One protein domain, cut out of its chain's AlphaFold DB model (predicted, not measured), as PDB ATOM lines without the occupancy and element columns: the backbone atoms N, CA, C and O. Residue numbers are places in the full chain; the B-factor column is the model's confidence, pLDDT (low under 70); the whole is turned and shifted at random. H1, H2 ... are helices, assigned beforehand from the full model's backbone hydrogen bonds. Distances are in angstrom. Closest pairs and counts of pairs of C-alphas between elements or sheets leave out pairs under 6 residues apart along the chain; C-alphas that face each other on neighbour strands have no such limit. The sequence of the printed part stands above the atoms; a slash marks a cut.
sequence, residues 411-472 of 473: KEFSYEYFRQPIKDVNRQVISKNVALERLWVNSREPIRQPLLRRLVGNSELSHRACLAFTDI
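Overview. This is residues 411 to 472 of the 473 residues of an uncharacterized protein of Hucho hucho (huchen) (UniProt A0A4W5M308). With little regular structure, this is mainly a long winding link between two separate helices, short H1 and longer H2; residues 424 to 435 of that link stick out as a wide loop. The printed part has 62 residues with two named helices, H1 then H2, and no named strand; its class is all helix, with only 19 residues in named elements. It is only just loose, close to compact, with a radius of gyration of the C-alphas of 12.9 A and spans of 34 by 26 by 23 A.

Arrangement. H1, residues 411 to 417, and H2, residues 459 to 470, are apart, with no C-alpha of one within 8 A of the other. In H2 every O i to N i+4 pair is within hydrogen-bond range; in H1, 2 of 3 are.

Along the chain. H1 begins at C-alpha 411 (33.396, -39.277, 6.413) and measures 10.1 A from first to last C-alpha. H2 measures 16.8 A and ends at C-alpha 470 (42.919, -43.081, 24.418).

Size, cuts and confidence. The C-alphas farthest apart, of Lys 432 and Glu 460, are 35.6 A apart. The printed part has no cut. The link, residues 418 to 458, is long. Residues 421 to 437 have pLDDT under 70.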
ATOM      1  N   LYS A 411      34.782 -39.737   6.321       79.69
ATOM      2  CA  LYS A 411      33.396 -39.277   6.413       79.69
ATOM      3  C   LYS A 411      32.423 -40.244   5.728       79.69
ATOM      4  O   LYS A 411      31.455 -40.648   6.361       79.69
ATOM      5  N   GLU A 412      32.674 -40.641   4.483       79.88
ATOM      6  CA  GLU A 412      31.840 -41.621   3.767       79.88
ATOM      7  C   GLU A 412      31.885 -42.999   4.434       79.88
ATOM      8  O   GLU A 412      30.838 -43.602   4.658       79.88
ATOM      9  N   PHE A 413      33.074 -43.445   4.851       80.50
ATOM     10  CA  PHE A 413      33.258 -44.698   5.586       80.50
ATOM     11  C   PHE A 413      32.462 -44.700   6.899       80.50
ATOM     12  O   PHE A 413      31.827 -45.691   7.259       80.50
ATOM     13  N   SER A 414      32.436 -43.571   7.611       83.25
ATOM     14  CA  SER A 414      31.711 -43.475   8.878       83.25
ATOM     15  C   SER A 414      30.206 -43.694   8.727       83.25
ATOM     16  O   SER A 414      29.601 -44.293   9.611       83.25
ATOM     17  N   TYR A 415      29.600 -43.284   7.608       79.88
ATOM     18  CA  TYR A 415      28.160 -43.455   7.406       79.88
ATOM     19  C   TYR A 415      27.746 -44.921   7.341       79.88
ATOM     20  O   TYR A 415      26.648 -45.268   7.773       79.88
ATOM     21  N   GLU A 416      28.622 -45.778   6.827       81.06
ATOM     22  CA  GLU A 416      28.338 -47.199   6.698       81.06
ATOM     23  C   GLU A 416      28.834 -48.002   7.905       81.06
ATOM     24  O   GLU A 416      28.149 -48.919   8.358       81.06
ATOM     25  N   TYR A 417      30.005 -47.673   8.453       83.81
ATOM     26  CA  TYR A 417      30.687 -48.541   9.416       83.81
ATOM     27  C   TYR A 417      30.703 -48.019  10.850       83.81
ATOM     28  O   TYR A 417      30.949 -48.820  11.759       83.81
ATOM     29  N   PHE A 418      30.449 -46.729  11.095       88.44
ATOM     30  CA  PHE A 418      30.479 -46.200  12.458       88.44
ATOM     31  C   PHE A 418      29.150 -46.418  13.185       88.44
ATOM     32  O   PHE A 418      28.096 -46.624  12.580       88.44
ATOM     33  N   ARG A 419      29.210 -46.429  14.518       83.81
ATOM     34  CA  ARG A 419      28.029 -46.473  15.380       83.81
ATOM     35  C   ARG A 419      27.198 -45.203  15.217       83.81
ATOM     36  O   ARG A 419      27.697 -44.165  14.791       83.81
ATOM     37  N   GLN A 420      25.928 -45.274  15.592       76.56
ATOM     38  CA  GLN A 420      25.121 -44.064  15.693       76.56
ATOM     39  C   GLN A 420      25.570 -43.230  16.908       76.56
ATOM     40  O   GLN A 420      25.936 -43.818  17.932       76.56
ATOM     41  N   PRO A 421      25.535 -41.886  16.816       69.38
ATOM     42  CA  PRO A 421      25.743 -40.992  17.953       69.38
ATOM     43  C   PRO A 421      24.897 -41.383  19.162       69.38
ATOM     44  O   PRO A 421      23.724 -41.742  19.007       69.38
ATOM     45  N   ILE A 422      25.461 -41.280  20.368       64.88
ATOM     46  CA  ILE A 422      24.690 -41.545  21.587       64.88
ATOM     47  C   ILE A 422      23.651 -40.433  21.724       64.88
ATOM     48  O   ILE A 422      23.982 -39.258  21.863       64.88
ATOM     49  N   LYS A 423      22.369 -40.803  21.710       57.22
ATOM     50  CA  LYS A 423      21.317 -39.919  22.212       57.22
ATOM     51  C   LYS A 423      21.395 -39.969  23.732       57.22
ATOM     52  O   LYS A 423      20.896 -40.915  24.333       57.22
ATOM     53  N   ASP A 424      22.055 -38.993  24.348       50.41
ATOM     54  CA  ASP A 424      22.046 -38.863  25.806       50.41
ATOM     55  C   ASP A 424      20.597 -38.713  26.289       50.41
ATOM     56  O   ASP A 424      19.958 -37.678  26.093       50.41
ATOM     57  N   VAL A 425      20.073 -39.751  26.942       45.84
ATOM     58  CA  VAL A 425      18.701 -39.765  27.479       45.84
ATOM     59  C   VAL A 425      18.561 -38.802  28.677       45.84
ATOM     60  O   VAL A 425      17.459 -38.380  29.002       45.84
ATOM     61  N   ASN A 426      19.679 -38.346  29.260       45.56
ATOM     62  CA  ASN A 426      19.722 -37.402  30.389       45.56
ATOM     63  C   ASN A 426      19.868 -35.918  29.997       45.56
ATOM     64  O   ASN A 426      20.077 -35.072  30.863       45.56
ATOM     65  N   ARG A 427      19.740 -35.565  28.710       48.78
ATOM     66  CA  ARG A 427      19.836 -34.175  28.217       48.78
ATOM     67  C   ARG A 427      18.487 -33.582  27.788       48.78
ATOM     68  O   ARG A 427      18.417 -32.766  26.876       48.78
ATOM     69  N   GLN A 428      17.394 -33.967  28.453       41.22
ATOM     70  CA  GLN A 428      16.050 -33.438  28.161       41.22
ATOM     71  C   GLN A 428      15.818 -31.978  28.591       41.22
ATOM     72  O   GLN A 428      14.736 -31.440  28.367       41.22
ATOM     73  N   VAL A 429      16.827 -31.287  29.121       45.22
ATOM     74  CA  VAL A 429      16.755 -29.847  29.374       45.22
ATOM     75  C   VAL A 429      18.015 -29.210  28.795       45.22
ATOM     76  O   VAL A 429      19.106 -29.491  29.277       45.22
ATOM     77  N   ILE A 430      17.833 -28.383  27.756       40.66
ATOM     78  CA  ILE A 430      18.739 -27.373  27.153       40.66
ATOM     79  C   ILE A 430      18.900 -27.535  25.621       40.66
ATOM     80  O   ILE A 430      19.674 -28.333  25.103       40.66
ATOM     81  N   SER A 431      18.192 -26.647  24.912       38.22
ATOM     82  CA  SER A 431      18.374 -26.174  23.526       38.22
ATOM     83  C   SER A 431      18.235 -27.166  22.353       38.22
ATOM     84  O   SER A 431      19.102 -27.981  22.045       38.22
ATOM     85  N   LYS A 432      17.157 -26.973  21.582       41.50
ATOM     86  CA  LYS A 432      17.053 -27.361  20.169       41.50
ATOM     87  C   LYS A 432      18.079 -26.548  19.360       41.50
ATOM     88  O   LYS A 432      17.748 -25.436  18.974       41.50
ATOM     89  N   ASN A 433      19.313 -27.045  19.212       42.34
ATOM     90  CA  ASN A 433      20.273 -26.771  18.113       42.34
ATOM     91  C   ASN A 433      21.692 -27.305  18.429       42.34
ATOM     92  O   ASN A 433      22.693 -26.647  18.154       42.34
ATOM     93  N   VAL A 434      21.812 -28.512  18.996       42.94
ATOM     94  CA  VAL A 434      23.121 -29.165  19.184       42.94
ATOM     95  C   VAL A 434      23.388 -30.091  17.997       42.94
ATOM     96  O   VAL A 434      22.596 -30.989  17.710       42.94
ATOM     97  N   ALA A 435      24.477 -29.836  17.268       46.00
ATOM     98  CA  ALA A 435      24.886 -30.634  16.117       46.00
ATOM     99  C   ALA A 435      25.098 -32.107  16.514       46.00
ATOM    100  O   ALA A 435      25.755 -32.389  17.513       46.00
ATOM    101  N   LEU A 436      24.555 -33.035  15.715       56.09
ATOM    102  CA  LEU A 436      24.830 -34.474  15.820       56.09
ATOM    103  C   LEU A 436      26.341 -34.719  15.948       56.09
ATOM    104  O   LEU A 436      27.114 -34.187  15.146       56.09
ATOM    105  N   GLU A 437      26.739 -35.529  16.932       63.88
ATOM    106  CA  GLU A 437      28.124 -35.960  17.159       63.88
ATOM    107  C   GLU A 437      28.731 -36.471  15.841       63.88
ATOM    108  O   GLU A 437      28.260 -37.444  15.246       63.88
ATOM    109  N   ARG A 438      29.759 -35.783  15.338       71.25
ATOM    110  CA  ARG A 438      30.437 -36.163  14.094       71.25
ATOM    111  C   ARG A 438      31.602 -37.084  14.429       71.25
ATOM    112  O   ARG A 438      32.736 -36.635  14.531       71.25
ATOM    113  N   LEU A 439      31.311 -38.374  14.565       76.44
ATOM    114  CA  LEU A 439      32.261 -39.415  14.991       76.44
ATOM    115  C   LEU A 439      33.514 -39.570  14.100       76.44
ATOM    116  O   LEU A 439      34.472 -40.214  14.505       76.44
ATOM    117  N   TRP A 440      33.510 -39.009  12.888       77.19
ATOM    118  CA  TRP A 440      34.644 -39.004  11.952       77.19
ATOM    119  C   TRP A 440      35.557 -37.773  12.079       77.19
ATOM    120  O   TRP A 440      36.555 -37.684  11.367       77.19
ATOM    121  N   VAL A 441      35.201 -36.795  12.917       78.62
ATOM    122  CA  VAL A 441      35.988 -35.570  13.125       78.62
ATOM    123  C   VAL A 441      37.053 -35.825  14.190       78.62
ATOM    124  O   VAL A 441      36.808 -36.540  15.157       78.62
ATOM    125  N   ASN A 442      38.231 -35.220  14.019       76.62
ATOM    126  CA  ASN A 442      39.287 -35.240  15.027       76.62
ATOM    127  C   ASN A 442      38.759 -34.678  16.364       76.62
ATOM    128  O   ASN A 442      38.256 -33.554  16.406       76.62
ATOM    129  N   SER A 443      38.879 -35.461  17.434       76.44
ATOM    130  CA  SER A 443      38.495 -35.102  18.797       76.44
ATOM    131  C   SER A 443      39.683 -35.331  19.719       76.44
ATOM    132  O   SER A 443      40.408 -36.301  19.540       76.44
ATOM    133  N   ARG A 444      39.853 -34.456  20.715       76.62
ATOM    134  CA  ARG A 444      40.851 -34.610  21.789       76.62
ATOM    135  C   ARG A 444      40.280 -35.264  23.050       76.62
ATOM    136  O   ARG A 444      40.977 -35.391  24.048       76.62
ATOM    137  N   GLU A 445      38.998 -35.620  23.028       80.06
ATOM    138  CA  GLU A 445      38.315 -36.246  24.159       80.06
ATOM    139  C   GLU A 445      38.271 -37.771  23.992       80.06
ATOM    140  O   GLU A 445      37.999 -38.250  22.884       80.06
ATOM    141  N   PRO A 446      38.488 -38.551  25.069       81.94
ATOM    142  CA  PRO A 446      38.411 -40.006  25.014       81.94
ATOM    143  C   PRO A 446      36.997 -40.477  24.660       81.94
ATOM    144  O   PRO A 446      35.995 -39.980  25.182       81.94
ATOM    145  N   ILE A 447      36.907 -41.480  23.786       83.94
ATOM    146  CA  ILE A 447      35.625 -42.070  23.389       83.94
ATOM    147  C   ILE A 447      35.110 -43.043  24.455       83.94
ATOM    148  O   ILE A 447      35.847 -43.860  25.001       83.94
ATOM    149  N   ARG A 448      33.800 -42.997  24.723       79.31
ATOM    150  CA  ARG A 448      33.138 -43.903  25.684       79.31
ATOM    151  C   ARG A 448      32.715 -45.244  25.082       79.31
ATOM    152  O   ARG A 448      32.485 -46.199  25.815       79.31
ATOM    153  N   GLN A 449      32.586 -45.320  23.760       82.12
ATOM    154  CA  GLN A 449      32.283 -46.547  23.020       82.12
ATOM    155  C   GLN A 449      33.047 -46.546  21.686       82.12
ATOM    156  O   GLN A 449      33.288 -45.465  21.134       82.12
ATOM    157  N   PRO A 450      33.370 -47.728  21.133       85.88
ATOM    158  CA  PRO A 450      34.118 -47.869  19.888       85.88
ATOM    159  C   PRO A 450      33.435 -47.171  18.713       85.88
ATOM    160  O   PRO A 450      32.211 -47.156  18.612       85.88
ATOM    161  N   LEU A 451      34.225 -46.641  17.778       87.12
ATOM    162  CA  LEU A 451      33.691 -46.000  16.574       87.12
ATOM    163  C   LEU A 451      32.965 -46.999  15.667       87.12
ATOM    164  O   LEU A 451      31.895 -46.682  15.165       87.12
ATOM    165  N   LEU A 452      33.499 -48.210  15.484       87.19
ATOM    166  CA  LEU A 452      32.925 -49.216  14.587       87.19
ATOM    167  C   LEU A 452      31.660 -49.862  15.166       87.19
ATOM    168  O   LEU A 452      31.696 -50.473  16.235       87.19
ATOM    169  N   ARG A 453      30.564 -49.851  14.398       85.31
ATOM    170  CA  ARG A 453      29.271 -50.436  14.802       85.31
ATOM    171  C   ARG A 453      29.351 -51.924  15.148       85.31
ATOM    172  O   ARG A 453      28.619 -52.382  16.011       85.31
ATOM    173  N   ARG A 454      30.253 -52.677  14.505       85.94
ATOM    174  CA  ARG A 454      30.433 -54.126  14.738       85.94
ATOM    175  C   ARG A 454      30.992 -54.456  16.123       85.94
ATOM    176  O   ARG A 454      30.849 -55.586  16.571       85.94
ATOM    177  N   LEU A 455      31.638 -53.492  16.779       84.31
ATOM    178  CA  LEU A 455      32.181 -53.665  18.126       84.31
ATOM    179  C   LEU A 455      31.143 -53.329  19.208       84.31
ATOM    180  O   LEU A 455      31.322 -53.701  20.367       84.31
ATOM    181  N   VAL A 456      30.046 -52.660  18.835       74.50
ATOM    182  CA  VAL A 456      28.932 -52.351  19.737       74.50
ATOM    183  C   VAL A 456      28.200 -53.659  20.051       74.50
ATOM    184  O   VAL A 456      27.474 -54.186  19.215       74.50
ATOM    185  N   GLY A 457      28.437 -54.206  21.246       73.69
ATOM    186  CA  GLY A 457      27.853 -55.472  21.714       73.69
ATOM    187  C   GLY A 457      28.872 -56.518  22.173       73.69
ATOM    188  O   GLY A 457      28.494 -57.461  22.859       73.69
ATOM    189  N   ASN A 458      30.165 -56.339  21.874       84.88
ATOM    190  CA  ASN A 458      31.233 -57.182  22.416       84.88
ATOM    191  C   ASN A 458      31.987 -56.415  23.514       84.88
ATOM    192  O   ASN A 458      32.818 -55.563  23.210       84.88
ATOM    193  N   SER A 459      31.674 -56.704  24.782       81.50
ATOM    194  CA  SER A 459      32.191 -55.961  25.946       81.50
ATOM    195  C   SER A 459      33.725 -55.909  25.992       81.50
ATOM    196  O   SER A 459      34.306 -54.845  26.209       81.50
ATOM    197  N   GLU A 460      34.392 -57.028  25.695       86.31
ATOM    198  CA  GLU A 460      35.853 -57.119  25.741       86.31
ATOM    199  C   GLU A 460      36.514 -56.284  24.634       86.31
ATOM    200  O   GLU A 460      37.389 -55.457  24.903       86.31
ATOM    201  N   LEU A 461      36.069 -56.446  23.382       85.56
ATOM    202  CA  LEU A 461      36.636 -55.708  22.247       85.56
ATOM    203  C   LEU A 461      36.271 -54.221  22.279       85.56
ATOM    204  O   LEU A 461      37.073 -53.379  21.878       85.56
ATOM    205  N   SER A 462      35.082 -53.891  22.784       85.31
ATOM    206  CA  SER A 462      34.638 -52.514  22.987       85.31
ATOM    207  C   SER A 462      35.545 -51.788  23.978       85.31
ATOM    208  O   SER A 462      35.956 -50.662  23.707       85.31
ATOM    209  N   HIS A 463      35.892 -52.430  25.098       85.31
ATOM    210  CA  HIS A 463      36.793 -51.844  26.089       85.31
ATOM    211  C   HIS A 463      38.200 -51.622  25.517       85.31
ATOM    212  O   HIS A 463      38.731 -50.515  25.610       85.31
ATOM    213  N   ARG A 464      38.766 -52.628  24.834       87.00
ATOM    214  CA  ARG A 464      40.088 -52.513  24.192       87.00
ATOM    215  C   ARG A 464      40.139 -51.418  23.124       87.00
ATOM    216  O   ARG A 464      41.129 -50.704  23.039       87.00
ATOM    217  N   ALA A 465      39.081 -51.258  22.332       85.88
ATOM    218  CA  ALA A 465      39.021 -50.227  21.297       85.88
ATOM    219  C   ALA A 465      38.971 -48.799  21.872       85.88
ATOM    220  O   ALA A 465      39.585 -47.898  21.303       85.88
ATOM    221  N   CYS A 466      38.278 -48.580  22.997       85.69
ATOM    222  CA  CYS A 466      38.280 -47.280  23.680       85.69
ATOM    223  C   CYS A 466      39.642 -46.961  24.315       85.69
ATOM    224  O   CYS A 466      40.089 -45.815  24.248       85.69
ATOM    225  N   LEU A 467      40.314 -47.965  24.893       86.75
ATOM    226  CA  LEU A 467      41.677 -47.814  25.414       86.75
ATOM    227  C   LEU A 467      42.661 -47.461  24.295       86.75
ATOM    228  O   LEU A 467      43.333 -46.445  24.389       86.75
ATOM    229  N   ALA A 468      42.638 -48.204  23.185       86.19
ATOM    230  CA  ALA A 468      43.497 -47.934  22.035       86.19
ATOM    231  C   ALA A 468      43.283 -46.531  21.445       86.19
ATOM    232  O   ALA A 468      44.237 -45.916  20.987       86.19
ATOM    233  N   PHE A 469      42.048 -46.013  21.459       85.44
ATOM    234  CA  PHE A 469      41.785 -44.625  21.072       85.44
ATOM    235  C   PHE A 469      42.384 -43.628  22.073       85.44
ATOM    236  O   PHE A 469      42.890 -42.596  21.666       85.44
ATOM    237  N   THR A 470      42.339 -43.935  23.370       86.00
ATOM    238  CA  THR A 470      42.919 -43.081  24.418       86.00
ATOM    239  C   THR A 470      44.448 -43.051  24.344       86.00
ATOM    240  O   THR A 470      45.033 -42.005  24.586       86.00
ATOM    241  N   ASP A 471      45.083 -44.156  23.949       85.31
ATOM    242  CA  ASP A 471      46.541 -44.250  23.794       85.31
ATOM    243  C   ASP A 471      47.089 -43.463  22.583       85.31
ATOM    244  O   ASP A 471      48.293 -43.221  22.506       85.31
ATOM    245  N   ILE A 472      46.229 -43.092  21.623       79.94
ATOM    246  CA  ILE A 472      46.594 -42.316  20.418       79.94
ATOM    247  C   ILE A 472      46.109 -40.855  20.453       79.94
ATOM    248  O   ILE A 472      46.331 -40.129  19.479       79.94
TER     249      ILE A 472